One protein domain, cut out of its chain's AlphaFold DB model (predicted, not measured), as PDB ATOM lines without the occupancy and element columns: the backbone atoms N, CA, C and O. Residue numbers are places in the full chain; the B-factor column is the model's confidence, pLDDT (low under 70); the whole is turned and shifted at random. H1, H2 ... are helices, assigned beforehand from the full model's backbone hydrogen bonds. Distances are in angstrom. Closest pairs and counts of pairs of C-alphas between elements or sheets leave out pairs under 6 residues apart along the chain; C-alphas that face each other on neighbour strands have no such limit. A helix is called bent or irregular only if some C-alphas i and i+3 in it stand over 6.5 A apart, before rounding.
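AT A GLANCE: This is residues 628 to 741 and 783 to 882 of the 930 residues of the protein "Ion_trans domain-containing protein" of Glomus cerebriforme (UniProt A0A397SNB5). Two long arms spread from a helical cluster in an open V: H2, H3 and H4a pack on H10, one arm is the helical hairpin of H4b and H5, and the other is the long helix H9, with the end of H8 close to H9's middle, at Val 829, and the loop 797 to 811 running from there to H9's far end. H6 and H7 follow H5 into the gap between the arms, and residues 834 to 848 stand free. The printed part has 214 residues with ten named helices, H1 to H10 in order, and no named strand; the class is all helix. It is only just extended, close to loose, with a radius of gyration of the C-alphas of 25.6 A, and only just flat, spanning 82 by 55 by 29 A.

IN THESE COORDINATES: H1, residues 628 to 633, begins at C-alpha 628 (0.503, 64.405, 110.709); H2, 639 to 642, and H3, 646 to 649, follow. H4, residues 652 to 688, was assigned as one helix by its hydrogen bonds but is bent: C-alphas 664 and 667 are 7.6 A apart. Its arms are H4a, 652 to 664, 17.9 A long, and H4b, 667 to 688, 31.3 A. H5, 696 to 723, measures 40.6 A. H6 is 725 to 730, H7 732 to 738 and H8 785 to 796. H9, 812 to 847, measures 51.9 A and is irregular, with C-alphas 813 and 816 8.1 A apart. H10, 850 to 868, measures 25.9 A and ends at C-alpha 868 (-2.056, 52.418, 120.439).

HOW THE PARTS SIT: H10 is the hub, touching four helices. H3 touches it at the C-alphas of Tyr 649 and Ala 851, 5.1 A; H2 only just touches it, with 3 pairs of C-alphas within 8 A, the closest Ile 641 and Ala 862, 5.3 A. H4a touches H10 at a steep tilt of 40 degrees, the same way, closest at Ile 658 and Ala 858, 6.3 A. H5 only just touches H10, with 3 pairs, closest at Phe 716 and Phe 867, 6.8 A. H4b and H5 form a hairpin, closest at Ala 687 and Arg 699, 5.1 A, at a steep tilt of 42 degrees, opposite ways. H1 only just touches H5, with 3 pairs, closest at Phe 633 and Arg 719, 6.3 A. H8 and H9 are close but not clearly touching, Leu 796 to Val 829, 6.3 A; H9 and H10 meet only through their link. Every O i to N i+4 pair is within hydrogen-bond range in H4b, H6, H7, H8 and H10, against 1 of 2 in H1, 8 of 9 in H4a, 23 of 24 in H5 and 26 of 32 in H9; H2 and H3 are too short for such a pair.

THE WHOLE: The farthest C-alphas, Ser 811 and Glu 882, are 82.9 A apart. Residues 742 to 782 are not printed, a gap of 29.5 A between C-alphas 741 and 783. The link H8 to H9 is long. Mean pLDDT of the printed part is 77.7, with 42 residues under 70, among them 730 to 741 and 798 to 814.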
ATOM      1  N   TRP A 628       0.454  64.835 109.295       57.91
ATOM      2  CA  TRP A 628       0.503  64.405 110.709       57.91
ATOM      3  C   TRP A 628      -0.889  64.179 111.332       57.91
ATOM      4  O   TRP A 628      -1.049  63.236 112.105       57.91
ATOM      5  N   LEU A 629      -1.890  64.983 110.955       54.84
ATOM      6  CA  LEU A 629      -3.271  64.837 111.434       54.84
ATOM      7  C   LEU A 629      -3.925  63.549 110.915       54.84
ATOM      8  O   LEU A 629      -4.554  62.826 111.692       54.84
ATOM      9  N   ASP A 630      -3.690  63.207 109.646       62.59
ATOM     10  CA  ASP A 630      -4.209  61.974 109.042       62.59
ATOM     11  C   ASP A 630      -3.668  60.732 109.765       62.59
ATOM     12  O   ASP A 630      -4.391  59.767 109.984       62.59
ATOM     13  N   LYS A 631      -2.421  60.773 110.254       66.12
ATOM     14  CA  LYS A 631      -1.800  59.648 110.983       66.12
ATOM     15  C   LYS A 631      -2.472  59.318 112.317       66.12
ATOM     16  O   LYS A 631      -2.331  58.184 112.789       66.12
ATOM     17  N   ILE A 632      -3.131  60.294 112.942       65.38
ATOM     18  CA  ILE A 632      -3.776  60.129 114.249       65.38
ATOM     19  C   ILE A 632      -5.202  59.609 114.056       65.38
ATOM     20  O   ILE A 632      -5.530  58.554 114.596       65.38
ATOM     21  N   PHE A 633      -6.025  60.289 113.258       66.19
ATOM     22  CA  PHE A 633      -7.450  59.956 113.134       66.19
ATOM     23  C   PHE A 633      -7.758  58.915 112.051       66.19
ATOM     24  O   PHE A 633      -8.676  58.118 112.223       66.19
ATOM     25  N   TYR A 634      -6.951  58.857 110.989       71.25
ATOM     26  CA  TYR A 634      -7.116  57.925 109.871       71.25
ATOM     27  C   TYR A 634      -5.820  57.148 109.609       71.25
ATOM     28  O   TYR A 634      -5.223  57.264 108.534       71.25
ATOM     29  N   PRO A 635      -5.335  56.366 110.598       69.12
ATOM     30  CA  PRO A 635      -4.137  55.566 110.409       69.12
ATOM     31  C   PRO A 635      -4.301  54.640 109.199       69.12
ATOM     32  O   PRO A 635      -5.271  53.885 109.109       69.12
ATOM     33  N   GLN A 636      -3.327  54.688 108.286       69.56
ATOM     34  CA  GLN A 636      -3.163  53.646 107.276       69.56
ATOM     35  C   GLN A 636      -3.011  52.298 107.987       69.56
ATOM     36  O   GLN A 636      -2.370  52.222 109.040       69.56
ATOM     37  N   TYR A 637      -3.601  51.255 107.417       72.38
ATOM     38  CA  TYR A 637      -3.538  49.893 107.930       72.38
ATOM     39  C   TYR A 637      -2.506  49.068 107.147       72.38
ATOM     40  O   TYR A 637      -2.173  49.393 106.006       72.38
ATOM     41  N   SER A 638      -1.982  48.018 107.774       81.81
ATOM     42  CA  SER A 638      -1.224  46.967 107.092       81.81
ATOM     43  C   SER A 638      -2.185  45.907 106.549       81.81
ATOM     44  O   SER A 638      -3.320  45.803 107.014       81.81
ATOM     45  N   GLU A 639      -1.735  45.089 105.598       80.69
ATOM     46  CA  GLU A 639      -2.553  43.997 105.043       80.69
ATOM     47  C   GLU A 639      -3.017  43.006 106.130       80.69
ATOM     48  O   GLU A 639      -4.122  42.469 106.079       80.69
ATOM     49  N   PHE A 640      -2.223  42.839 107.190       86.12
ATOM     50  CA  PHE A 640      -2.593  42.072 108.379       86.12
ATOM     51  C   PHE A 640      -3.912  42.518 109.030       86.12
ATOM     52  O   PHE A 640      -4.697  41.683 109.469       86.12
ATOM     53  N   ILE A 641      -4.175  43.824 109.089       81.06
ATOM     54  CA  ILE A 641      -5.393  44.361 109.716       81.06
ATOM     55  C   ILE A 641      -6.640  44.025 108.880       81.06
ATOM     56  O   ILE A 641      -7.731  43.888 109.431       81.06
ATOM     57  N   ASN A 642      -6.488  43.862 107.565       77.25
ATOM     58  CA  ASN A 642      -7.587  43.496 106.674       77.25
ATOM     59  C   ASN A 642      -7.933  42.000 106.723       77.25
ATOM     60  O   ASN A 642      -9.084  41.645 106.497       77.25
ATOM     61  N   THR A 643      -6.958  41.148 107.048       77.31
ATOM     62  CA  THR A 643      -7.010  39.676 106.942       77.31
ATOM     63  C   THR A 643      -7.319  38.961 108.262       77.31
ATOM     64  O   THR A 643      -7.008  37.778 108.406       77.31
ATOM     65  N   CYS A 644      -7.908  39.646 109.249       80.31
ATOM     66  CA  CYS A 644      -8.265  39.073 110.559       80.31
ATOM     67  C   CYS A 644      -9.462  38.097 110.488       80.31
ATOM     68  O   CYS A 644     -10.391  38.183 111.281       80.31
ATOM     69  N   GLU A 645      -9.433  37.162 109.540       84.56
ATOM     70  CA  GLU A 645     -10.440  36.128 109.303       84.56
ATOM     71  C   GLU A 645      -9.934  34.772 109.816       84.56
ATOM     72  O   GLU A 645      -8.735  34.467 109.775       84.56
ATOM     73  N   LYS A 646     -10.847  33.927 110.302       87.06
ATOM     74  CA  LYS A 646     -10.520  32.644 110.948       87.06
ATOM     75  C   LYS A 646      -9.712  31.713 110.048       87.06
ATOM     76  O   LYS A 646      -8.776  31.060 110.515       87.06
ATOM     77  N   GLU A 647     -10.034  31.677 108.763       88.12
ATOM     78  CA  GLU A 647      -9.448  30.782 107.770       88.12
ATOM     79  C   GLU A 647      -7.937  31.001 107.611       88.12
ATOM     80  O   GLU A 647      -7.199  30.033 107.420       88.12
ATOM     81  N   PHE A 648      -7.445  32.232 107.797       87.44
ATOM     82  CA  PHE A 648      -6.013  32.549 107.733       87.44
ATOM     83  C   PHE A 648      -5.214  31.911 108.873       87.44
ATOM     84  O   PHE A 648      -4.031  31.614 108.704       87.44
ATOM     85  N   TYR A 649      -5.844  31.667 110.023       88.88
ATOM     86  CA  TYR A 649      -5.185  31.163 111.233       88.88
ATOM     87  C   TYR A 649      -5.401  29.666 111.475       88.88
ATOM     88  O   TYR A 649      -4.990  29.138 112.509       88.88
ATOM     89  N   THR A 650      -6.010  28.966 110.515       85.62
ATOM     90  CA  THR A 650      -6.175  27.502 110.546       85.62
ATOM     91  C   THR A 650      -4.848  26.759 110.357       85.62
ATOM     92  O   THR A 650      -4.639  25.701 110.957       85.62
ATOM     93  N   ASN A 651      -3.928  27.347 109.582       86.38
ATOM     94  CA  ASN A 651      -2.602  26.808 109.285       86.38
ATOM     95  C   ASN A 651      -1.508  27.508 110.119       86.38
ATOM     96  O   ASN A 651      -1.610  28.663 110.545       86.38
ATOM     97  N   TRP A 652      -0.402  26.796 110.309       86.44
ATOM     98  CA  TRP A 652       0.820  27.264 110.939       86.44
ATOM     99  C   TRP A 652       1.402  28.539 110.302       86.44
ATOM    100  O   TRP A 652       1.980  29.348 111.031       86.44
ATOM    101  N   ASN A 653       1.218  28.758 108.991       89.31
ATOM    102  CA  ASN A 653       1.655  29.983 108.305       89.31
ATOM    103  C   ASN A 653       1.054  31.250 108.948       89.31
ATOM    104  O   ASN A 653       1.794  32.172 109.297       89.31
ATOM    105  N   GLY A 654      -0.268  31.289 109.148       88.69
ATOM    106  CA  GLY A 654      -0.946  32.423 109.783       88.69
ATOM    107  C   GLY A 654      -0.679  32.500 111.285       88.69
ATOM    108  O   GLY A 654      -0.428  33.584 111.818       88.69
ATOM    109  N   GLU A 655      -0.627  31.353 111.974       88.88
ATOM    110  CA  GLU A 655      -0.279  31.313 113.402       88.88
ATOM    111  C   GLU A 655       1.107  31.939 113.666       88.88
ATOM    112  O   GLU A 655       1.305  32.635 114.671       88.88
ATOM    113  N   ALA A 656       2.079  31.718 112.776       89.00
ATOM    114  CA  ALA A 656       3.419  32.281 112.903       89.00
ATOM    115  C   ALA A 656       3.407  33.820 112.918       89.00
ATOM    116  O   ALA A 656       4.136  34.415 113.716       89.00
ATOM    117  N   ILE A 657       2.542  34.464 112.125       90.44
ATOM    118  CA  ILE A 657       2.392  35.930 112.085       90.44
ATOM    119  C   ILE A 657       1.859  36.456 113.422       90.44
ATOM    120  O   ILE A 657       2.430  37.387 113.996       90.44
ATOM    121  N   ILE A 658       0.809  35.826 113.959       91.06
ATOM    122  CA  ILE A 658       0.217  36.205 115.252       91.06
ATOM    123  C   ILE A 658       1.229  36.046 116.379       91.06
ATOM    124  O   ILE A 658       1.413  36.942 117.206       91.06
ATOM    125  N   ASN A 659       1.930  34.914 116.403       88.94
ATOM    126  CA  ASN A 659       2.953  34.644 117.402       88.94
ATOM    127  C   ASN A 659       4.125  35.630 117.309       88.94
ATOM    128  O   ASN A 659       4.639  36.047 118.352       88.94
ATOM    129  N   PHE A 660       4.520  36.023 116.095       88.19
ATOM    130  CA  PHE A 660       5.521  37.057 115.867       88.19
ATOM    131  C   PHE A 660       5.062  38.399 116.451       88.19
ATOM    132  O   PHE A 660       5.679  38.882 117.401       88.19
ATOM    133  N   LYS A 661       3.947  38.968 115.969       89.38
ATOM    134  CA  LYS A 661       3.457  40.290 116.405       89.38
ATOM    135  C   LYS A 661       3.186  40.347 117.913       89.38
ATOM    136  O   LYS A 661       3.588  41.301 118.585       89.38
ATOM    137  N   TRP A 662       2.598  39.289 118.476       89.56
ATOM    138  CA  TRP A 662       2.355  39.180 119.916       89.56
ATOM    139  C   TRP A 662       3.644  39.233 120.737       89.56
ATOM    140  O   TRP A 662       3.706  39.912 121.764       89.56
ATOM    141  N   LYS A 663       4.683  38.514 120.298       82.38
ATOM    142  CA  LYS A 663       5.969  38.473 120.998       82.38
ATOM    143  C   LYS A 663       6.739  39.784 120.858       82.38
ATOM    144  O   LYS A 663       7.447  40.149 121.795       82.38
ATOM    145  N   THR A 664       6.609  40.447 119.713       81.62
ATOM    146  CA  THR A 664       7.373  41.649 119.378       81.62
ATOM    147  C   THR A 664       6.870  42.888 120.114       81.62
ATOM    148  O   THR A 664       7.678  43.573 120.734       81.62
ATOM    149  N   PHE A 665       5.559  43.150 120.112       82.62
ATOM    150  CA  PHE A 665       4.988  44.308 120.822       82.62
ATOM    151  C   PHE A 665       3.638  44.024 121.490       82.62
ATOM    152  O   PHE A 665       3.383  44.554 122.573       82.62
ATOM    153  N   GLY A 666       2.791  43.167 120.903       82.81
ATOM    154  CA  GLY A 666       1.394  43.007 121.331       82.81
ATOM    155  C   GLY A 666       1.236  42.656 122.812       82.81
ATOM    156  O   GLY A 666       0.431  43.260 123.510       82.81
ATOM    157  N   ARG A 667       2.079  41.756 123.333       82.81
ATOM    158  CA  ARG A 667       2.070  41.364 124.749       82.81
ATOM    159  C   ARG A 667       2.367  42.532 125.693       82.81
ATOM    160  O   ARG A 667       1.725  42.636 126.730       82.81
ATOM    161  N   ALA A 668       3.350  43.373 125.370       77.81
ATOM    162  CA  ALA A 668       3.728  44.491 126.235       77.81
ATOM    163  C   ALA A 668       2.598  45.529 126.299       77.81
ATOM    164  O   ALA A 668       2.196  45.929 127.386       77.81
ATOM    165  N   TYR A 669       2.033  45.881 125.141       83.00
ATOM    166  CA  TYR A 669       0.894  46.794 125.059       83.00
ATOM    167  C   TYR A 669      -0.349  46.240 125.750       83.00
ATOM    168  O   TYR A 669      -0.970  46.967 126.514       83.00
ATOM    169  N   TYR A 670      -0.660  44.953 125.568       83.00
ATOM    170  CA  TYR A 670      -1.749  44.291 126.290       83.00
ATOM    171  C   TYR A 670      -1.627  44.495 127.803       83.00
ATOM    172  O   TYR A 670      -2.571  44.948 128.444       83.00
ATOM    173  N   PHE A 671      -0.446  44.217 128.368       77.94
ATOM    174  CA  PHE A 671      -0.217  44.388 129.800       77.94
ATOM    175  C   PHE A 671      -0.321  45.846 130.245       77.94
ATOM    176  O   PHE A 671      -0.892  46.097 131.300       77.94
ATOM    177  N   VAL A 672       0.192  46.799 129.462       77.38
ATOM    178  CA  VAL A 672       0.104  48.232 129.789       77.38
ATOM    179  C   VAL A 672      -1.346  48.720 129.767       77.38
ATOM    180  O   VAL A 672      -1.770  49.378 130.713       77.38
ATOM    181  N   ILE A 673      -2.116  48.374 128.732       80.94
ATOM    182  CA  ILE A 673      -3.533  48.750 128.604       80.94
ATOM    183  C   ILE A 673      -4.333  48.169 129.771       80.94
ATOM    184  O   ILE A 673      -5.043  48.894 130.465       80.94
ATOM    185  N   TRP A 674      -4.158  46.871 130.030       83.06
ATOM    186  CA  TRP A 674      -4.816  46.188 131.138       83.06
ATOM    187  C   TRP A 674      -4.431  46.791 132.495       83.06
ATOM    188  O   TRP A 674      -5.286  46.994 133.351       83.06
ATOM    189  N   PHE A 675      -3.159  47.143 132.686       77.50
ATOM    190  CA  PHE A 675      -2.671  47.765 133.914       77.50
ATOM    191  C   PHE A 675      -3.293  49.144 134.163       77.50
ATOM    192  O   PHE A 675      -3.755  49.407 135.272       77.50
ATOM    193  N   ILE A 676      -3.361  49.999 133.135       76.94
ATOM    194  CA  ILE A 676      -4.018  51.314 133.223       76.94
ATOM    195  C   ILE A 676      -5.495  51.148 133.602       76.94
ATOM    196  O   ILE A 676      -5.980  51.830 134.507       76.94
ATOM    197  N   PHE A 677      -6.182  50.189 132.977       82.62
ATOM    198  CA  PHE A 677      -7.585  49.907 133.267       82.62
ATOM    199  C   PHE A 677      -7.808  49.411 134.705       82.62
ATOM    200  O   PHE A 677      -8.745  49.841 135.375       82.62
ATOM    201  N   ILE A 678      -6.929  48.548 135.227       80.69
ATOM    202  CA  ILE A 678      -7.018  48.076 136.616       80.69
ATOM    203  C   ILE A 678      -6.810  49.218 137.612       80.69
ATOM    204  O   ILE A 678      -7.533  49.283 138.602       80.69
ATOM    205  N   ILE A 679      -5.872  50.138 137.358       77.06
ATOM    206  CA  ILE A 679      -5.690  51.323 138.214       77.06
ATOM    207  C   ILE A 679      -6.977  52.141 138.247       77.06
ATOM    208  O   ILE A 679      -7.467  52.464 139.329       77.06
ATOM    209  N   PHE A 680      -7.540  52.431 137.074       83.00
ATOM    210  CA  PHE A 680      -8.819  53.121 136.956       83.00
ATOM    211  C   PHE A 680      -9.917  52.422 137.776       83.00
ATOM    212  O   PHE A 680     -10.550  53.056 138.621       83.00
ATOM    213  N   LEU A 681     -10.088  51.108 137.593       81.00
ATOM    214  CA  LEU A 681     -11.118  50.321 138.269       81.00
ATOM    215  C   LEU A 681     -10.930  50.299 139.793       81.00
ATOM    216  O   LEU A 681     -11.894  50.467 140.540       81.00
ATOM    217  N   VAL A 682      -9.701  50.113 140.276       80.81
ATOM    218  CA  VAL A 682      -9.391  50.088 141.715       80.81
ATOM    219  C   VAL A 682      -9.615  51.464 142.339       80.81
ATOM    220  O   VAL A 682     -10.279  51.559 143.369       80.81
ATOM    221  N   CYS A 683      -9.131  52.542 141.715       80.06
ATOM    222  CA  CYS A 683      -9.362  53.900 142.208       80.06
ATOM    223  C   CYS A 683     -10.860  54.214 142.300       80.06
ATOM    224  O   CYS A 683     -11.320  54.710 143.332       80.06
ATOM    225  N   PHE A 684     -11.625  53.867 141.264       84.00
ATOM    226  CA  PHE A 684     -13.060  54.113 141.215       84.00
ATOM    227  C   PHE A 684     -13.838  53.291 142.251       84.00
ATOM    228  O   PHE A 684     -14.696  53.832 142.954       84.00
ATOM    229  N   THR A 685     -13.535  51.995 142.382       81.31
ATOM    230  CA  THR A 685     -14.214  51.098 143.333       81.31
ATOM    231  C   THR A 685     -13.922  51.471 144.781       81.31
ATOM    232  O   THR A 685     -14.851  51.541 145.584       81.31
ATOM    233  N   VAL A 686     -12.665  51.785 145.113       79.00
ATOM    234  CA  VAL A 686     -12.271  52.231 146.458       79.00
ATOM    235  C   VAL A 686     -12.917  53.574 146.797       79.00
ATOM    236  O   VAL A 686     -13.447  53.728 147.895       79.00
ATOM    237  N   ALA A 687     -12.939  54.527 145.859       80.69
ATOM    238  CA  ALA A 687     -13.595  55.817 146.072       80.69
ATOM    239  C   ALA A 687     -15.111  55.678 146.294       80.69
ATOM    240  O   ALA A 687     -15.687  56.403 147.107       80.69
ATOM    241  N   SER A 688     -15.738  54.726 145.598       81.62
ATOM    242  CA  SER A 688     -17.184  54.477 145.643       81.62
ATOM    243  C   SER A 688     -17.618  53.559 146.785       81.62
ATOM    244  O   SER A 688     -18.817  53.390 147.004       81.62
ATOM    245  N   TYR A 689     -16.678  52.975 147.533       77.75
ATOM    246  CA  TYR A 689     -17.002  52.093 148.645       77.75
ATOM    247  C   TYR A 689     -17.579  52.907 149.823       77.75
ATOM    248  O   TYR A 689     -16.892  53.784 150.361       77.75
ATOM    249  N   PRO A 690     -18.830  52.650 150.255       70.38
ATOM    250  CA  PRO A 690     -19.548  53.496 151.205       70.38
ATOM    251  C   PRO A 690     -19.109  53.210 152.647       70.38
ATOM    252  O   PRO A 690     -19.859  52.670 153.455       70.38
ATOM    253  N   THR A 691     -17.865  53.554 152.982       70.31
ATOM    254  CA  THR A 691     -17.336  53.429 154.345       70.31
ATOM    255  C   THR A 691     -16.726  54.723 154.852       70.31
ATOM    256  O   THR A 691     -16.212  55.537 154.084       70.31
ATOM    257  N   ASN A 692     -16.745  54.886 156.175       68.00
ATOM    258  CA  ASN A 692     -16.139  56.024 156.870       68.00
ATOM    259  C   ASN A 692     -14.626  55.843 157.103       68.00
ATOM    260  O   ASN A 692     -13.988  56.719 157.674       68.00
ATOM    261  N   TYR A 693     -14.047  54.716 156.667       70.44
ATOM    262  CA  TYR A 693     -12.616  54.420 156.816       70.44
ATOM    263  C   TYR A 693     -11.724  55.264 155.892       70.44
ATOM    264  O   TYR A 693     -10.544  55.445 156.182       70.44
ATOM    265  N   ILE A 694     -12.270  55.782 154.786       72.25
ATOM    266  CA  ILE A 694     -11.545  56.602 153.808       72.25
ATOM    267  C   ILE A 694     -11.886  58.074 154.043       72.25
ATOM    268  O   ILE A 694     -13.062  58.445 154.003       72.25
ATOM    269  N   SER A 695     -10.865  58.914 154.241       78.50
ATOM    270  CA  SER A 695     -11.052  60.357 154.420       78.50
ATOM    271  C   SER A 695     -11.665  61.010 153.175       78.50
ATOM    272  O   SER A 695     -11.454  60.573 152.040       78.50
ATOM    273  N   GLN A 696     -12.430  62.085 153.379       77.94
ATOM    274  CA  GLN A 696     -13.089  62.808 152.287       77.94
ATOM    275  C   GLN A 696     -12.079  63.378 151.277       77.94
ATOM    276  O   GLN A 696     -12.316  63.317 150.074       77.94
ATOM    277  N   GLU A 697     -10.934  63.865 151.755       79.94
ATOM    278  CA  GLU A 697      -9.847  64.377 150.916       79.94
ATOM    279  C   GLU A 697      -9.272  63.287 149.996       79.94
ATOM    280  O   GLU A 697      -9.188  63.474 148.781       79.94
ATOM    281  N   LEU A 698      -8.969  62.107 150.549       75.50
ATOM    282  CA  LEU A 698      -8.429  60.983 149.784       75.50
ATOM    283  C   LEU A 698      -9.448  60.451 148.766       75.50
ATOM    284  O   LEU A 698      -9.083  60.096 147.647       75.50
ATOM    285  N   ARG A 699     -10.742  60.469 149.110       81.06
ATOM    286  CA  ARG A 699     -11.831  60.111 148.190       81.06
ATOM    287  C   ARG A 699     -11.922  61.066 146.997       81.06
ATOM    288  O   ARG A 699     -12.055  60.604 145.866       81.06
ATOM    289  N   ILE A 700     -11.825  62.377 147.230       82.31
ATOM    290  CA  ILE A 700     -11.831  63.386 146.158       82.31
ATOM    291  C   ILE A 700     -10.637  63.174 145.223       82.31
ATOM    292  O   ILE A 700     -10.814  63.179 144.005       82.31
ATOM    293  N   MET A 701      -9.443  62.920 145.769       76.44
ATOM    294  CA  MET A 701      -8.254  62.636 144.959       76.44
ATOM    295  C   MET A 701      -8.418  61.370 144.109       76.44
ATOM    296  O   MET A 701      -8.151  61.406 142.910       76.44
ATOM    297  N   LEU A 702      -8.920  60.270 144.684       79.94
ATOM    298  CA  LEU A 702      -9.172  59.032 143.936       79.94
ATOM    299  C   LEU A 702     -10.181  59.234 142.797       79.94
ATOM    300  O   LEU A 702      -9.990  58.687 141.708       79.94
ATOM    301  N   TYR A 703     -11.222  60.045 143.005       84.81
ATOM    302  CA  TYR A 703     -12.148  60.405 141.932       84.81
ATOM    303  C   TYR A 703     -11.484  61.261 140.852       84.81
ATOM    304  O   TYR A 703     -11.676  60.974 139.674       84.81
ATOM    305  N   GLN A 704     -10.663  62.252 141.210       78.38
ATOM    306  CA  GLN A 704      -9.907  63.045 140.230       78.38
ATOM    307  C   GLN A 704      -8.977  62.164 139.381       78.38
ATOM    308  O   GLN A 704      -8.941  62.306 138.158       78.38
ATOM    309  N   THR A 705      -8.280  61.212 140.004       77.12
ATOM    310  CA  THR A 705      -7.454  60.223 139.297       77.12
ATOM    311  C   THR A 705      -8.296  59.331 138.383       77.12
ATOM    312  O   THR A 705      -7.933  59.126 137.226       77.12
ATOM    313  N   SER A 706      -9.449  58.853 138.860       85.69
ATOM    314  CA  SER A 706     -10.368  58.031 138.062       85.69
ATOM    315  C   SER A 706     -10.913  58.797 136.853       85.69
ATOM    316  O   SER A 706     -10.979  58.243 135.763       85.69
ATOM    317  N   ILE A 707     -11.235  60.087 137.011       82.69
ATOM    318  CA  ILE A 707     -11.664  60.965 135.912       82.69
ATOM    319  C   ILE A 707     -10.541  61.126 134.884       82.69
ATOM    320  O   ILE A 707     -10.799  61.014 133.689       82.69
ATOM    321  N   ALA A 708      -9.298  61.344 135.321       79.31
ATOM    322  CA  ALA A 708      -8.164  61.490 134.409       79.31
ATOM    323  C   ALA A 708      -7.938  60.227 133.554       79.31
ATOM    324  O   ALA A 708      -7.813  60.328 132.331       79.31
ATOM    325  N   PHE A 709      -7.946  59.038 134.166       80.00
ATOM    326  CA  PHE A 709      -7.844  57.776 133.425       80.00
ATOM    327  C   PHE A 709      -9.087  57.484 132.576       80.00
ATOM    328  O   PHE A 709      -8.956  56.994 131.458       80.00
ATOM    329  N   GLY A 710     -10.282  57.839 133.052       81.62
ATOM    330  CA  GLY A 710     -11.517  57.738 132.275       81.62
ATOM    331  C   GLY A 710     -11.465  58.579 130.996       81.62
ATOM    332  O   GLY A 710     -11.751  58.071 129.917       81.62
ATOM    333  N   ILE A 711     -11.005  59.834 131.083       79.88
ATOM    334  CA  ILE A 711     -10.784  60.699 129.911       79.88
ATOM    335  C   ILE A 711      -9.753  60.076 128.964       79.88
ATOM    336  O   ILE A 711      -9.959  60.084 127.752       79.88
ATOM    337  N   PHE A 712      -8.665  59.511 129.497       79.44
ATOM    338  CA  PHE A 712      -7.668  58.812 128.687       79.44
ATOM    339  C   PHE A 712      -8.296  57.662 127.886       79.44
ATOM    340  O   PHE A 712      -8.105  57.617 126.675       79.44
ATOM    341  N   HIS A 713      -9.095  56.791 128.512       81.81
ATOM    342  CA  HIS A 713      -9.798  55.708 127.811       81.81
ATOM    343  C   HIS A 713     -10.783  56.234 126.758       81.81
ATOM    344  O   HIS A 713     -10.759  55.775 125.617       81.81
ATOM    345  N   ILE A 714     -11.561  57.270 127.090       81.12
ATOM    346  CA  ILE A 714     -12.509  57.900 126.157       81.12
ATOM    347  C   ILE A 714     -11.805  58.427 124.900       81.12
ATOM    348  O   ILE A 714     -12.381  58.360 123.819       81.12
ATOM    349  N   ILE A 715     -10.566  58.922 124.989       82.44
ATOM    350  CA  ILE A 715      -9.816  59.368 123.802       82.44
ATOM    351  C   ILE A 715      -9.573  58.204 122.829       82.44
ATOM    352  O   ILE A 715      -9.714  58.391 121.618       82.44
ATOM    353  N   PHE A 716      -9.223  57.012 123.325       80.81
ATOM    354  CA  PHE A 716      -9.025  55.837 122.467       80.81
ATOM    355  C   PHE A 716     -10.349  55.329 121.892       80.81
ATOM    356  O   PHE A 716     -10.393  55.020 120.702       80.81
ATOM    357  N   GLU A 717     -11.430  55.336 122.671       81.00
ATOM    358  CA  GLU A 717     -12.773  54.986 122.181       81.00
ATOM    359  C   GLU A 717     -13.270  55.964 121.110       81.00
ATOM    360  O   GLU A 717     -13.719  55.564 120.035       81.00
ATOM    361  N   LEU A 718     -13.090  57.268 121.332       81.94
ATOM    362  CA  LEU A 718     -13.415  58.301 120.350       81.94
ATOM    363  C   LEU A 718     -12.609  58.109 119.059       81.94
ATOM    364  O   LEU A 718     -13.127  58.309 117.961       81.94
ATOM    365  N   ARG A 719     -11.345  57.694 119.172       82.75
ATOM    366  CA  ARG A 719     -10.488  57.411 118.019       82.75
ATOM    367  C   ARG A 719     -10.988  56.204 117.219       82.75
ATOM    368  O   ARG A 719     -11.015  56.276 115.991       82.75
ATOM    369  N   GLN A 720     -11.416  55.134 117.890       81.88
ATOM    370  CA  GLN A 720     -12.042  53.974 117.246       81.88
ATOM    371  C   GLN A 720     -13.348  54.363 116.540       81.88
ATOM    372  O   GLN A 720     -13.564  53.998 115.380       81.88
ATOM    373  N   PHE A 721     -14.177  55.170 117.208       82.44
ATOM    374  CA  PHE A 721     -15.423  55.696 116.662       82.44
ATOM    375  C   PHE A 721     -15.199  56.531 115.394       82.44
ATOM    376  O   PHE A 721     -15.864  56.292 114.391       82.44
ATOM    377  N   ILE A 722     -14.243  57.470 115.404       82.62
ATOM    378  CA  ILE A 722     -13.916  58.308 114.235       82.62
ATOM    379  C   ILE A 722     -13.424  57.453 113.060       82.62
ATOM    380  O   ILE A 722     -13.775  57.727 111.910       82.62
ATOM    381  N   TRP A 723     -12.629  56.418 113.339       80.69
ATOM    382  CA  TRP A 723     -12.045  55.565 112.306       80.69
ATOM    383  C   TRP A 723     -13.084  54.674 111.612       80.69
ATOM    384  O   TRP A 723     -13.084  54.573 110.385       80.69
ATOM    385  N   SER A 724     -13.990  54.036 112.363       79.94
ATOM    386  CA  SER A 724     -15.055  53.214 111.773       79.94
ATOM    387  C   SER A 724     -16.342  53.211 112.612       79.94
ATOM    388  O   SER A 724     -16.601  52.255 113.350       79.94
ATOM    389  N   PRO A 725     -17.227  54.215 112.436       79.56
ATOM    390  CA  PRO A 725     -18.454  54.335 113.227       79.56
ATOM    391  C   PRO A 725     -19.370  53.107 113.118       79.56
ATOM    392  O   PRO A 725     -19.968  52.674 114.099       79.56
ATOM    393  N   LYS A 726     -19.466  52.515 111.917       78.19
ATOM    394  CA  LYS A 726     -20.305  51.331 111.673       78.19
ATOM    395  C   LYS A 726     -19.804  50.104 112.434       78.19
ATOM    396  O   LYS A 726     -20.612  49.429 113.058       78.19
ATOM    397  N   LYS A 727     -18.495  49.820 112.387       75.00
ATOM    398  CA  LYS A 727     -17.906  48.696 113.134       75.00
ATOM    399  C   LYS A 727     -18.022  48.929 114.642       75.00
ATOM    400  O   LYS A 727     -18.388  48.008 115.360       75.00
ATOM    401  N   TYR A 728     -17.807  50.167 115.089       76.12
ATOM    402  CA  TYR A 728     -17.899  50.548 116.498       76.12
ATOM    403  C   TYR A 728     -19.276  50.238 117.112       76.12
ATOM    404  O   TYR A 728     -19.342  49.603 118.156       76.12
ATOM    405  N   PHE A 729     -20.380  50.620 116.456       71.75
ATOM    406  CA  PHE A 729     -21.731  50.359 116.982       71.75
ATOM    407  C   PHE A 729     -22.196  48.901 116.864       71.75
ATOM    408  O   PHE A 729     -23.130  48.510 117.559       71.75
ATOM    409  N   LEU A 730     -21.589  48.107 115.976       69.38
ATOM    410  CA  LEU A 730     -21.902  46.679 115.834       69.38
ATOM    411  C   LEU A 730     -21.158  45.808 116.861       69.38
ATOM    412  O   LEU A 730     -21.550  44.660 117.070       69.38
ATOM    413  N   SER A 731     -20.119  46.339 117.515       68.19
ATOM    414  CA  SER A 731     -19.419  45.657 118.603       68.19
ATOM    415  C   SER A 731     -20.241  45.712 119.890       68.19
ATOM    416  O   SER A 731     -20.500  46.784 120.441       68.19
ATOM    417  N   ILE A 732     -20.619  44.539 120.404       58.75
ATOM    418  CA  ILE A 732     -21.337  44.403 121.682       58.75
ATOM    419  C   ILE A 732     -20.496  44.963 122.843       58.75
ATOM    420  O   ILE A 732     -21.051  45.528 123.782       58.75
ATOM    421  N   TRP A 733     -19.167  44.862 122.765       58.06
ATOM    422  CA  TRP A 733     -18.254  45.323 123.814       58.06
ATOM    423  C   TRP A 733     -18.298  46.845 124.001       58.06
ATOM    424  O   TRP A 733     -18.382  47.321 125.130       58.06
ATOM    425  N   ASN A 734     -18.412  47.601 122.908       58.31
ATOM    426  CA  ASN A 734     -18.464  49.067 122.948       58.31
ATOM    427  C   ASN A 734     -19.818  49.584 123.475       58.31
ATOM    428  O   ASN A 734     -19.924  50.705 123.977       58.31
ATOM    429  N   LEU A 735     -20.871  48.760 123.380       52.62
ATOM    430  CA  LEU A 735     -22.176  49.033 123.985       52.62
ATOM    431  C   LEU A 735     -22.128  48.891 125.517       52.62
ATOM    432  O   LEU A 735     -22.739  49.698 126.216       52.62
ATOM    433  N   PHE A 736     -21.397  47.894 126.036       53.97
ATOM    434  CA  PHE A 736     -21.220  47.689 127.479       53.97
ATOM    435  C   PHE A 736     -20.444  48.839 128.141       53.97
ATOM    436  O   PHE A 736     -20.802  49.238 129.248       53.97
ATOM    437  N   ASP A 737     -19.467  49.434 127.450       49.38
ATOM    438  CA  ASP A 737     -18.690  50.569 127.977       49.38
ATOM    439  C   ASP A 737     -19.439  51.916 127.927       49.38
ATOM    440  O   ASP A 737     -19.199  52.795 128.756       49.38
ATOM    441  N   SER A 738     -20.405  52.071 127.014       45.34
ATOM    442  CA  SER A 738     -21.285  53.253 126.910       45.34
ATOM    443  C   SER A 738     -22.282  53.374 128.078       45.34
ATOM    444  O   SER A 738     -22.744  54.464 128.424       45.34
ATOM    445  N   LEU A 739     -22.608  52.256 128.729       38.34
ATOM    446  CA  LEU A 739     -23.626  52.172 129.776       38.34
ATOM    447  C   LEU A 739     -23.024  52.308 131.179       38.34
ATOM    448  O   LEU A 739     -23.216  51.442 132.023       38.34
ATOM    449  N   ASN A 740     -22.336  53.414 131.464       43.44
ATOM    450  CA  ASN A 740     -21.941  53.759 132.832       43.44
ATOM    451  C   ASN A 740     -22.184  55.241 133.128       43.44
ATOM    452  O   ASN A 740     -21.267  56.058 133.162       43.44
ATOM    453  N   ALA A 741     -23.441  55.578 133.410       34.66
ATOM    454  CA  ALA A 741     -23.773  56.759 134.194       34.66
ATOM    455  C   ALA A 741     -25.044  56.486 135.016       34.66
ATOM    456  O   ALA A 741     -26.144  56.502 134.461       34.66
ATOM    457  N   TYR A 783     -48.189  42.871 142.494       71.44
ATOM    458  CA  TYR A 783     -49.052  44.050 142.615       71.44
ATOM    459  C   TYR A 783     -49.018  44.971 141.382       71.44
ATOM    460  O   TYR A 783     -50.039  45.544 141.014       71.44
ATOM    461  N   SER A 784     -47.861  45.105 140.726       76.25
ATOM    462  CA  SER A 784     -47.693  45.920 139.519       76.25
ATOM    463  C   SER A 784     -47.036  45.123 138.393       76.25
ATOM    464  O   SER A 784     -46.316  44.159 138.646       76.25
ATOM    465  N   TYR A 785     -47.254  45.536 137.144       77.31
ATOM    466  CA  TYR A 785     -46.677  44.861 135.978       77.31
ATOM    467  C   TYR A 785     -45.126  44.830 135.973       77.31
ATOM    468  O   TYR A 785     -44.555  43.770 135.724       77.31
ATOM    469  N   PRO A 786     -44.398  45.916 136.312       75.44
ATOM    470  CA  PRO A 786     -42.933  45.862 136.394       75.44
ATOM    471  C   PRO A 786     -42.420  44.928 137.498       75.44
ATOM    472  O   PRO A 786     -41.465  44.177 137.294       75.44
ATOM    473  N   THR A 787     -43.067  44.935 138.667       72.62
ATOM    474  CA  THR A 787     -42.669  44.066 139.783       72.62
ATOM    475  C   THR A 787     -43.028  42.603 139.519       72.62
ATOM    476  O   THR A 787     -42.306  41.718 139.975       72.62
ATOM    477  N   SER A 788     -44.087  42.332 138.743       78.44
ATOM    478  CA  SER A 788     -44.474  40.970 138.369       78.44
ATOM    479  C   SER A 788     -43.514  40.365 137.344       78.44
ATOM    480  O   SER A 788     -43.164  39.193 137.461       78.44
ATOM    481  N   LEU A 789     -42.992  41.162 136.405       81.12
ATOM    482  CA  LEU A 789     -41.903  40.737 135.516       81.12
ATOM    483  C   LEU A 789     -40.640  40.362 136.308       81.12
ATOM    484  O   LEU A 789     -40.056  39.302 136.072       81.12
ATOM    485  N   LEU A 790     -40.254  41.182 137.291       78.69
ATOM    486  CA  LEU A 790     -39.133  40.883 138.189       78.69
ATOM    487  C   LEU A 790     -39.388  39.612 139.019       78.69
ATOM    488  O   LEU A 790     -38.488  38.790 139.173       78.69
ATOM    489  N   ALA A 791     -40.613  39.419 139.517       76.06
ATOM    490  CA  ALA A 791     -41.013  38.231 140.272       76.06
ATOM    491  C   ALA A 791     -40.833  36.936 139.467       76.06
ATOM    492  O   ALA A 791     -40.321  35.947 140.000       76.06
ATOM    493  N   ILE A 792     -41.225  36.958 138.188       83.00
ATOM    494  CA  ILE A 792     -41.070  35.836 137.256       83.00
ATOM    495  C   ILE A 792     -39.594  35.606 136.904       83.00
ATOM    496  O   ILE A 792     -39.153  34.459 136.880       83.00
ATOM    497  N   TYR A 793     -38.800  36.660 136.703       81.88
ATOM    498  CA  TYR A 793     -37.353  36.539 136.484       81.88
ATOM    499  C   TYR A 793     -36.620  35.920 137.689       81.88
ATOM    500  O   TYR A 793     -35.803  35.010 137.535       81.88
ATOM    501  N   LEU A 794     -36.947  36.355 138.908       74.50
ATOM    502  CA  LEU A 794     -36.405  35.762 140.135       74.50
ATOM    503  C   LEU A 794     -36.809  34.288 140.261       74.50
ATOM    504  O   LEU A 794     -35.973  33.451 140.595       74.50
ATOM    505  N   PHE A 795     -38.046  33.946 139.901       77.19
ATOM    506  CA  PHE A 795     -38.488  32.555 139.886       77.19
ATOM    507  C   PHE A 795     -37.705  31.695 138.877       77.19
ATOM    508  O   PHE A 795     -37.310  30.578 139.208       77.19
ATOM    509  N   LEU A 796     -37.391  32.228 137.688       80.06
ATOM    510  CA  LEU A 796     -36.561  31.551 136.677       80.06
ATOM    511  C   LEU A 796     -35.145  31.228 137.161       80.06
ATOM    512  O   LEU A 796     -34.589  30.202 136.779       80.06
ATOM    513  N   THR A 797     -34.572  32.078 138.013       72.75
ATOM    514  CA  THR A 797     -33.239  31.869 138.609       72.75
ATOM    515  C   THR A 797     -33.261  30.937 139.830       72.75
ATOM    516  O   THR A 797     -32.229  30.716 140.459       72.75
ATOM    517  N   GLY A 798     -34.426  30.365 140.162       68.12
ATOM    518  CA  GLY A 798     -34.618  29.440 141.282       68.12
ATOM    519  C   GLY A 798     -34.931  30.120 142.619       68.12
ATOM    520  O   GLY A 798     -35.066  29.435 143.633       68.12
ATOM    521  N   ASN A 799     -35.078  31.449 142.647       68.75
ATOM    522  CA  ASN A 799     -35.440  32.189 143.851       68.75
ATOM    523  C   ASN A 799     -36.964  32.142 144.074       68.75
ATOM    524  O   ASN A 799     -37.735  32.814 143.391       68.75
ATOM    525  N   GLN A 800     -37.397  31.356 145.062       68.31
ATOM    526  CA  GLN A 800     -38.814  31.143 145.386       68.31
ATOM    527  C   GLN A 800     -39.430  32.256 146.248       68.31
ATOM    528  O   GLN A 800     -40.634  32.235 146.506       68.31
ATOM    529  N   ASN A 801     -38.649  33.251 146.684       67.38
ATOM    530  CA  ASN A 801     -39.128  34.290 147.600       67.38
ATOM    531  C   ASN A 801     -40.281  35.110 147.004       67.38
ATOM    532  O   ASN A 801     -41.145  35.564 147.751       67.38
ATOM    533  N   SER A 802     -40.349  35.241 145.675       65.69
ATOM    534  CA  SER A 802     -41.438  35.935 144.983       65.69
ATOM    535  C   SER A 802     -42.788  35.217 145.054       65.69
ATOM    536  O   SER A 802     -43.832  35.858 144.940       65.69
ATOM    537  N   LEU A 803     -42.768  33.904 145.288       67.62
ATOM    538  CA  LEU A 803     -43.945  33.039 145.396       67.62
ATOM    539  C   LEU A 803     -44.209  32.591 146.843       67.62
ATOM    540  O   LEU A 803     -45.286  32.079 147.133       67.62
ATOM    541  N   SER A 804     -43.273  32.845 147.765       64.38
ATOM    542  CA  SER A 804     -43.407  32.548 149.199       64.38
ATOM    543  C   SER A 804     -44.651  33.138 149.898       64.38
ATOM    544  O   SER A 804     -45.223  32.419 150.719       64.38
ATOM    545  N   PRO A 805     -45.163  34.347 149.554       63.28
ATOM    546  CA  PRO A 805     -46.406  34.866 150.141       63.28
ATOM    547  C   PRO A 805     -47.657  34.084 149.705       63.28
ATOM    548  O   PRO A 805     -48.720  34.229 150.299       63.28
ATOM    549  N   TRP A 806     -47.534  33.269 148.655       65.06
ATOM    550  CA  TRP A 806     -48.609  32.479 148.056       65.06
ATOM    551  C   TRP A 806     -48.506  30.993 148.420       65.06
ATOM    552  O   TRP A 806     -49.128  30.159 147.765       65.06
ATOM    553  N   ALA A 807     -47.716  30.663 149.452       60.47
ATOM    554  CA  ALA A 807     -47.557  29.319 149.999       60.47
ATOM    555  C   ALA A 807     -48.905  28.712 150.455       60.47
ATOM    556  O   ALA A 807     -49.834  29.449 150.799       60.47
ATOM    557  N   PRO A 808     -49.043  27.373 150.471       55.62
ATOM    558  CA  PRO A 808     -50.333  26.720 150.673       55.62
ATOM    559  C   PRO A 808     -50.870  26.938 152.086       55.62
ATOM    560  O   PRO A 808     -50.463  26.280 153.041       55.62
ATOM    561  N   THR A 809     -51.855  27.823 152.206       58.00
ATOM    562  CA  THR A 809     -52.893  27.711 153.227       58.00
ATOM    563  C   THR A 809     -53.946  26.701 152.746       58.00
ATOM    564  O   THR A 809     -54.136  26.536 151.541       58.00
ATOM    565  N   PRO A 810     -54.644  25.987 153.646       55.03
ATOM    566  CA  PRO A 810     -55.622  24.951 153.288       55.03
ATOM    567  C   PRO A 810     -56.935  25.494 152.669       55.03
ATOM    568  O   PRO A 810     -57.988  24.878 152.822       55.03
ATOM    569  N   SER A 811     -56.902  26.637 151.976       56.78
ATOM    570  CA  SER A 811     -58.018  27.192 151.204       56.78
ATOM    571  C   SER A 811     -57.822  26.955 149.698       56.78
ATOM    572  O   SER A 811     -56.727  27.075 149.154       56.78
ATOM    573  N   TYR A 812     -58.911  26.628 148.994       58.59
ATOM    574  CA  TYR A 812     -58.938  26.302 147.556       58.59
ATOM    575  C   TYR A 812     -58.627  27.486 146.613       58.59
ATOM    576  O   TYR A 812     -58.631  27.321 145.389       58.59
ATOM    577  N   GLU A 813     -58.353  28.673 147.157       61.12
ATOM    578  CA  GLU A 813     -58.321  29.949 146.429       61.12
ATOM    579  C   GLU A 813     -57.155  30.056 145.427       61.12
ATOM    580  O   GLU A 813     -57.295  30.716 144.401       61.12
ATOM    581  N   ASN A 814     -56.052  29.323 145.633       67.56
ATOM    582  CA  ASN A 814     -54.830  29.450 144.819       67.56
ATOM    583  C   ASN A 814     -54.572  28.280 143.840       67.56
ATOM    584  O   ASN A 814     -53.496  28.192 143.251       67.56
ATOM    585  N   THR A 815     -55.542  27.386 143.612       74.31
ATOM    586  CA  THR A 815     -55.372  26.164 142.784       74.31
ATOM    587  C   THR A 815     -54.852  26.448 141.363       74.31
ATOM    588  O   THR A 815     -53.976  25.743 140.860       74.31
ATOM    589  N   ILE A 816     -55.349  27.508 140.720       77.12
ATOM    590  CA  ILE A 816     -54.944  27.906 139.360       77.12
ATOM    591  C   ILE A 816     -53.482  28.370 139.331       77.12
ATOM    592  O   ILE A 816     -52.743  28.011 138.414       77.12
ATOM    593  N   LEU A 817     -53.044  29.117 140.350       75.12
ATOM    594  CA  LEU A 817     -51.665  29.592 140.473       75.12
ATOM    595  C   LEU A 817     -50.685  28.415 140.559       75.12
ATOM    596  O   LEU A 817     -49.652  28.434 139.898       75.12
ATOM    597  N   TYR A 818     -51.033  27.359 141.299       75.94
ATOM    598  CA  TYR A 818     -50.200  26.156 141.398       75.94
ATOM    599  C   TYR A 818     -50.093  25.393 140.078       75.94
ATOM    600  O   TYR A 818     -48.998  24.974 139.708       75.94
ATOM    601  N   ILE A 819     -51.198  25.250 139.342       80.81
ATOM    602  CA  ILE A 819     -51.177  24.634 138.007       80.81
ATOM    603  C   ILE A 819     -50.272  25.448 137.073       80.81
ATOM    604  O   ILE A 819     -49.408  24.877 136.409       80.81
ATOM    605  N   LEU A 820     -50.408  26.778 137.071       79.19
ATOM    606  CA  LEU A 820     -49.553  27.670 136.285       79.19
ATOM    607  C   LEU A 820     -48.079  27.575 136.701       79.19
ATOM    608  O   LEU A 820     -47.211  27.541 135.835       79.19
ATOM    609  N   MET A 821     -47.786  27.469 137.997       77.50
ATOM    610  CA  MET A 821     -46.425  27.347 138.524       77.50
ATOM    611  C   MET A 821     -45.768  26.016 138.132       77.50
ATOM    612  O   MET A 821     -44.596  26.003 137.747       77.50
ATOM    613  N   ILE A 822     -46.514  24.906 138.169       81.88
ATOM    614  CA  ILE A 822     -46.048  23.586 137.713       81.88
ATOM    615  C   ILE A 822     -45.776  23.613 136.206       81.88
ATOM    616  O   ILE A 822     -44.702  23.199 135.770       81.88
ATOM    617  N   ILE A 823     -46.714  24.145 135.414       84.88
ATOM    618  CA  ILE A 823     -46.568  24.266 133.957       84.88
ATOM    619  C   ILE A 823     -45.371  25.155 133.606       84.88
ATOM    620  O   ILE A 823     -44.554  24.776 132.770       84.88
ATOM    621  N   PHE A 824     -45.225  26.307 134.261       83.31
ATOM    622  CA  PHE A 824     -44.113  27.229 134.036       83.31
ATOM    623  C   PHE A 824     -42.763  26.601 134.398       83.31
ATOM    624  O   PHE A 824     -41.813  26.697 133.623       83.31
ATOM    625  N   SER A 825     -42.682  25.918 135.543       82.69
ATOM    626  CA  SER A 825     -41.458  25.226 135.967       82.69
ATOM    627  C   SER A 825     -41.070  24.138 134.969       82.69
ATOM    628  O   SER A 825     -39.912  24.036 134.576       82.69
ATOM    629  N   PHE A 826     -42.041  23.353 134.497       85.00
ATOM    630  CA  PHE A 826     -41.789  22.312 133.508       85.00
ATOM    631  C   PHE A 826     -41.366  22.886 132.147       85.00
ATOM    632  O   PHE A 826     -40.354  22.464 131.591       85.00
ATOM    633  N   LEU A 827     -42.098  23.866 131.611       84.00
ATOM    634  CA  LEU A 827     -41.840  24.407 130.274       84.00
ATOM    635  C   LEU A 827     -40.596  25.293 130.210       84.00
ATOM    636  O   LEU A 827     -39.819  25.181 129.265       84.00
ATOM    637  N   ILE A 828     -40.399  26.188 131.179       81.38
ATOM    638  CA  ILE A 828     -39.322  27.176 131.097       81.38
ATOM    639  C   ILE A 828     -38.071  26.687 131.822       81.38
ATOM    640  O   ILE A 828     -37.004  26.630 131.216       81.38
ATOM    641  N   VAL A 829     -38.189  26.294 133.092       78.25
ATOM    642  CA  VAL A 829     -37.016  25.911 133.900       78.25
ATOM    643  C   VAL A 829     -36.474  24.547 133.476       78.25
ATOM    644  O   VAL A 829     -35.268  24.395 133.329       78.25
ATOM    645  N   ILE A 830     -37.335  23.553 133.250       81.25
ATOM    646  CA  ILE A 830     -36.880  22.201 132.893       81.25
ATOM    647  C   ILE A 830     -36.673  22.069 131.383       81.25
ATOM    648  O   ILE A 830     -35.608  21.637 130.960       81.25
ATOM    649  N   TYR A 831     -37.655  22.413 130.551       85.00
ATOM    650  CA  TYR A 831     -37.537  22.199 129.109       85.00
ATOM    651  C   TYR A 831     -36.684  23.277 128.421       85.00
ATOM    652  O   TYR A 831     -35.668  22.944 127.811       85.00
ATOM    653  N   LEU A 832     -37.043  24.562 128.537       85.31
ATOM    654  CA  LEU A 832     -36.368  25.631 127.791       85.31
ATOM    655  C   LEU A 832     -34.922  25.865 128.249       85.31
ATOM    656  O   LEU A 832     -34.055  26.014 127.391       85.31
ATOM    657  N   MET A 833     -34.628  25.875 129.556       83.62
ATOM    658  CA  MET A 833     -33.241  26.054 130.020       83.62
ATOM    659  C   MET A 833     -32.349  24.885 129.609       83.62
ATOM    660  O   MET A 833     -31.237  25.119 129.150       83.62
ATOM    661  N   ASN A 834     -32.825  23.640 129.690       86.88
ATOM    662  CA  ASN A 834     -32.026  22.496 129.243       86.88
ATOM    663  C   ASN A 834     -31.857  22.472 127.717       86.88
ATOM    664  O   ASN A 834     -30.776  22.134 127.235       86.88
ATOM    665  N   LEU A 835     -32.875  22.885 126.951       90.94
ATOM    666  CA  LEU A 835     -32.742  23.095 125.508       90.94
ATOM    667  C   LEU A 835     -31.706  24.185 125.204       90.94
ATOM    668  O   LEU A 835     -30.853  23.985 124.345       90.94
ATOM    669  N   PHE A 836     -31.745  25.312 125.920       88.88
ATOM    670  CA  PHE A 836     -30.782  26.401 125.767       88.88
ATOM    671  C   PHE A 836     -29.360  25.956 126.119       88.88
ATOM    672  O   PHE A 836     -28.449  26.224 125.348       88.88
ATOM    673  N   ILE A 837     -29.168  25.221 127.218       87.62
ATOM    674  CA  ILE A 837     -27.871  24.634 127.591       87.62
ATOM    675  C   ILE A 837     -27.384  23.677 126.497       87.62
ATOM    676  O   ILE A 837     -26.215  23.723 126.122       87.62
ATOM    677  N   GLY A 838     -28.268  22.845 125.939       92.19
ATOM    678  CA  GLY A 838     -27.934  21.954 124.825       92.19
ATOM    679  C   GLY A 838     -27.513  22.711 123.561       92.19
ATOM    680  O   GLY A 838     -26.482  22.394 122.970       92.19
ATOM    681  N   LEU A 839     -28.270  23.741 123.168       92.50
ATOM    682  CA  LEU A 839     -27.944  24.616 122.034       92.50
ATOM    683  C   LEU A 839     -26.634  25.382 122.262       92.50
ATOM    684  O   LEU A 839     -25.821  25.489 121.347       92.50
ATOM    685  N   LEU A 840     -26.412  25.874 123.483       90.31
ATOM    686  CA  LEU A 840     -25.196  26.576 123.878       90.31
ATOM    687  C   LEU A 840     -23.982  25.647 123.820       90.31
ATOM    688  O   LEU A 840     -22.964  26.034 123.262       90.31
ATOM    689  N   ASN A 841     -24.093  24.416 124.325       91.00
ATOM    690  CA  ASN A 841     -23.016  23.430 124.234       91.00
ATOM    691  C   ASN A 841     -22.677  23.102 122.776       91.00
ATOM    692  O   ASN A 841     -21.500  23.089 122.430       91.00
ATOM    693  N   MET A 842     -23.678  22.924 121.905       89.31
ATOM    694  CA  MET A 842     -23.433  22.716 120.470       89.31
ATOM    695  C   MET A 842     -22.735  23.919 119.815       89.31
ATOM    696  O   MET A 842     -21.860  23.731 118.973       89.31
ATOM    697  N   ALA A 843     -23.085  25.151 120.199       85.88
ATOM    698  CA  ALA A 843     -22.410  26.353 119.712       85.88
ATOM    699  C   ALA A 843     -20.965  26.464 120.238       85.88
ATOM    700  O   ALA A 843     -20.049  26.722 119.462       85.88
ATOM    701  N   ILE A 844     -20.742  26.198 121.532       83.19
ATOM    702  CA  ILE A 844     -19.407  26.199 122.149       83.19
ATOM    703  C   ILE A 844     -18.511  25.148 121.492       83.19
ATOM    704  O   ILE A 844     -17.377  25.459 121.146       83.19
ATOM    705  N   GLU A 845     -18.993  23.919 121.291       83.38
ATOM    706  CA  GLU A 845     -18.208  22.856 120.650       83.38
ATOM    707  C   GLU A 845     -17.819  23.203 119.210       83.38
ATOM    708  O   GLU A 845     -16.717  22.865 118.781       83.38
ATOM    709  N   LYS A 846     -18.688  23.911 118.480       79.19
ATOM    710  CA  LYS A 846     -18.411  24.355 117.112       79.19
ATOM    711  C   LYS A 846     -17.303  25.415 117.041       79.19
ATOM    712  O   LYS A 846     -16.504  25.378 116.107       79.19
ATOM    713  N   ASP A 847     -17.254  26.341 118.001       73.31
ATOM    714  CA  ASP A 847     -16.364  27.511 117.946       73.31
ATOM    715  C   ASP A 847     -15.133  27.423 118.868       73.31
ATOM    716  O   ASP A 847     -14.223  28.251 118.750       73.31
ATOM    717  N   ASN A 848     -15.049  26.405 119.734       78.19
ATOM    718  CA  ASN A 848     -13.903  26.120 120.609       78.19
ATOM    719  C   ASN A 848     -12.730  25.488 119.841       78.19
ATOM    720  O   ASN A 848     -12.282  24.373 120.128       78.19
ATOM    721  N   ASP A 849     -12.214  26.218 118.857       81.81
ATOM    722  CA  ASP A 849     -11.010  25.845 118.135       81.81
ATOM    723  C   ASP A 849      -9.891  26.885 118.273       81.81
ATOM    724  O   ASP A 849     -10.062  28.041 118.672       81.81
ATOM    725  N   ARG A 850      -8.679  26.425 117.962       85.25
ATOM    726  CA  ARG A 850      -7.462  27.232 118.057       85.25
ATOM    727  C   ARG A 850      -7.475  28.412 117.084       85.25
ATOM    728  O   ARG A 850      -6.870  29.431 117.404       85.25
ATOM    729  N   ALA A 851      -8.125  28.276 115.928       87.19
ATOM    730  CA  ALA A 851      -8.172  29.327 114.920       87.19
ATOM    731  C   ALA A 851      -9.029  30.499 115.415       87.19
ATOM    732  O   ALA A 851      -8.544  31.623 115.395       87.19
ATOM    733  N   SER A 852     -10.208  30.239 115.994       86.88
ATOM    734  CA  SER A 852     -11.067  31.245 116.635       86.88
ATOM    735  C   SER A 852     -10.319  32.021 117.728       86.88
ATOM    736  O   SER A 852     -10.387  33.248 117.784       86.88
ATOM    737  N   TYR A 853      -9.539  31.331 118.573       89.50
ATOM    738  CA  TYR A 853      -8.695  31.993 119.579       89.50
ATOM    739  C   TYR A 853      -7.625  32.898 118.945       89.50
ATOM    740  O   TYR A 853      -7.362  33.998 119.437       89.50
ATOM    741  N   LEU A 854      -6.988  32.441 117.863       90.88
ATOM    742  CA  LEU A 854      -5.997  33.233 117.139       90.88
ATOM    743  C   LEU A 854      -6.631  34.435 116.433       90.88
ATOM    744  O   LEU A 854      -5.993  35.484 116.426       90.88
ATOM    745  N   THR A 855      -7.864  34.322 115.931       91.31
ATOM    746  CA  THR A 855      -8.632  35.435 115.354       91.31
ATOM    747  C   THR A 855      -8.879  36.527 116.380       91.31
ATOM    748  O   THR A 855      -8.469  37.659 116.157       91.31
ATOM    749  N   LEU A 856      -9.422  36.187 117.555       88.31
ATOM    750  CA  LEU A 856      -9.635  37.163 118.637       88.31
ATOM    751  C   LEU A 856      -8.326  37.857 119.038       88.31
ATOM    752  O   LEU A 856      -8.263  39.060 119.291       88.31
ATOM    753  N   LYS A 857      -7.233  37.091 119.071       91.69
ATOM    754  CA  LYS A 857      -5.903  37.631 119.344       91.69
ATOM    755  C   LYS A 857      -5.398  38.535 118.214       91.69
ATOM    756  O   LYS A 857      -4.686  39.497 118.498       91.69
ATOM    757  N   ALA A 858      -5.719  38.223 116.961       91.94
ATOM    758  CA  ALA A 858      -5.369  39.018 115.793       91.94
ATOM    759  C   ALA A 858      -6.102  40.360 115.790       91.94
ATOM    760  O   ALA A 858      -5.445  41.388 115.649       91.94
ATOM    761  N   GLU A 859      -7.413  40.345 116.039       89.69
ATOM    762  CA  GLU A 859      -8.258  41.537 116.168       89.69
ATOM    763  C   GLU A 859      -7.701  42.482 117.237       89.69
ATOM    764  O   GLU A 859      -7.452  43.656 116.971       89.69
ATOM    765  N   PHE A 860      -7.357  41.946 118.408       89.69
ATOM    766  CA  PHE A 860      -6.757  42.744 119.472       89.69
ATOM    767  C   PHE A 860      -5.371  43.317 119.100       89.69
ATOM    768  O   PHE A 860      -5.034  44.457 119.428       89.69
ATOM    769  N   ILE A 861      -4.528  42.553 118.391       92.06
ATOM    770  CA  ILE A 861      -3.245  43.067 117.877       92.06
ATOM    771  C   ILE A 861      -3.483  44.169 116.836       92.06
ATOM    772  O   ILE A 861      -2.749  45.158 116.839       92.06
ATOM    773  N   ALA A 862      -4.487  44.015 115.970       90.38
ATOM    774  CA  ALA A 862      -4.868  45.006 114.971       90.38
ATOM    775  C   ALA A 862      -5.337  46.316 115.629       90.38
ATOM    776  O   ALA A 862      -4.929  47.395 115.197       90.38
ATOM    777  N   GLU A 863      -6.096  46.240 116.726       87.94
ATOM    778  CA  GLU A 863      -6.473  47.407 117.533       87.94
ATOM    779  C   GLU A 863      -5.257  48.115 118.139       87.94
ATOM    780  O   GLU A 863      -5.136  49.337 118.021       87.94
ATOM    781  N   ILE A 864      -4.310  47.370 118.728       88.94
ATOM    782  CA  ILE A 864      -3.045  47.946 119.218       88.94
ATOM    783  C   ILE A 864      -2.316  48.663 118.080       88.94
ATOM    784  O   ILE A 864      -1.871  49.805 118.225       88.94
ATOM    785  N   GLU A 865      -2.191  47.989 116.944       89.88
ATOM    786  CA  GLU A 865      -1.459  48.455 115.777       89.88
ATOM    787  C   GLU A 865      -2.059  49.750 115.180       89.88
ATOM    788  O   GLU A 865      -1.330  50.683 114.816       89.88
ATOM    789  N   LEU A 866      -3.388  49.856 115.144       85.81
ATOM    790  CA  LEU A 866      -4.103  51.041 114.670       85.81
ATOM    791  C   LEU A 866      -4.108  52.177 115.696       85.81
ATOM    792  O   LEU A 866      -3.760  53.319 115.352       85.81
ATOM    793  N   PHE A 867      -4.500  51.878 116.937       84.94
ATOM    794  CA  PHE A 867      -4.941  52.869 117.919       84.94
ATOM    795  C   PHE A 867      -3.964  53.126 119.065       84.94
ATOM    796  O   PHE A 867      -4.048  54.187 119.674       84.94
ATOM    797  N   TYR A 868      -3.005  52.242 119.331       83.38
ATOM    798  CA  TYR A 868      -2.056  52.418 120.439       83.38
ATOM    799  C   TYR A 868      -0.624  52.688 119.976       83.38
ATOM    800  O   TYR A 868       0.137  53.351 120.685       83.38
ATOM    801  N   LEU A 869      -0.244  52.232 118.781       83.88
ATOM    802  CA  LEU A 869       1.082  52.503 118.235       83.88
ATOM    803  C   LEU A 869       1.223  53.929 117.703       83.88
ATOM    804  O   LEU A 869       0.374  54.452 116.972       83.88
ATOM    805  N   LEU A 870       2.368  54.536 118.010       77.88
ATOM    806  CA  LEU A 870       2.754  55.831 117.468       77.88
ATOM    807  C   LEU A 870       3.215  55.692 116.007       77.88
ATOM    808  O   LEU A 870       3.776  54.661 115.620       77.88
ATOM    809  N   PRO A 871       3.078  56.746 115.177       72.38
ATOM    810  CA  PRO A 871       3.462  56.679 113.768       72.38
ATOM    811  C   PRO A 871       4.924  56.293 113.522       72.38
ATOM    812  O   PRO A 871       5.221  55.676 112.506       72.38
ATOM    813  N   HIS A 872       5.838  56.634 114.436       68.06
ATOM    814  CA  HIS A 872       7.243  56.243 114.323       68.06
ATOM    815  C   HIS A 872       7.478  54.766 114.679       68.06
ATOM    816  O   HIS A 872       8.335  54.137 114.071       68.06
ATOM    817  N   GLN A 873       6.700  54.188 115.603       73.56
ATOM    818  CA  GLN A 873       6.803  52.770 115.970       73.56
ATOM    819  C   GLN A 873       6.328  51.867 114.831       73.56
ATOM    820  O   GLN A 873       6.930  50.833 114.564       73.56
ATOM    821  N   ARG A 874       5.314  52.311 114.076       76.00
ATOM    822  CA  ARG A 874       4.861  51.649 112.838       76.00
ATOM    823  C   ARG A 874       5.917  51.600 111.729       76.00
ATOM    824  O   ARG A 874       5.780  50.833 110.785       76.00
ATOM    825  N   ARG A 875       6.992  52.386 111.851       70.00
ATOM    826  CA  ARG A 875       8.131  52.387 110.918       70.00
ATOM    827  C   ARG A 875       9.255  51.453 111.349       70.00
ATOM    828  O   ARG A 875      10.199  51.251 110.592       70.00
ATOM    829  N   TRP A 876       9.192  50.884 112.552       69.88
ATOM    830  CA  TRP A 876      10.232  49.981 113.028       69.88
ATOM    831  C   TRP A 876      10.155  48.662 112.262       69.88
ATOM    832  O   TRP A 876       9.276  47.843 112.513       69.88
ATOM    833  N   LYS A 877      11.109  48.420 111.356       64.56
ATOM    834  CA  LYS A 877      11.192  47.165 110.584       64.56
ATOM    835  C   LYS A 877      11.395  45.925 111.459       64.56
ATOM    836  O   LYS A 877      11.024  44.832 111.057       64.56
ATOM    837  N   ALA A 878      11.907  46.094 112.679       66.19
ATOM    838  CA  ALA A 878      11.939  45.031 113.683       66.19
ATOM    839  C   ALA A 878      10.530  44.611 114.155       66.19
ATOM    840  O   ALA A 878      10.338  43.483 114.601       66.19
ATOM    841  N   TRP A 879       9.544  45.510 114.084       77.94
ATOM    842  CA  TRP A 879       8.142  45.245 114.430       77.94
ATOM    843  C   TRP A 879       7.296  44.923 113.197       77.94
ATOM    844  O   TRP A 879       6.393  44.092 113.274       77.94
ATOM    845  N   PHE A 880       7.645  45.523 112.057       82.06
ATOM    846  CA  PHE A 880       6.953  45.401 110.776       82.06
ATOM    847  C   PHE A 880       7.941  45.020 109.653       82.06
ATOM    848  O   PHE A 880       8.274  45.860 108.810       82.06
ATOM    849  N   PRO A 881       8.485  43.785 109.671       76.81
ATOM    850  CA  PRO A 881       9.447  43.318 108.675       76.81
ATOM    851  C   PRO A 881       8.774  42.909 107.361       76.81
ATOM    852  O   PRO A 881       7.617  42.489 107.347       76.81
ATOM    853  N   GLU A 882       9.551  42.934 106.274       75.06
ATOM    854  CA  GLU A 882       9.146  42.375 104.975       75.06
ATOM    855  C   GLU A 882       9.063  40.844 105.025       75.06
ATOM    856  O   GLU A 882       8.118  40.268 104.488       75.06
TER     857      GLU A 882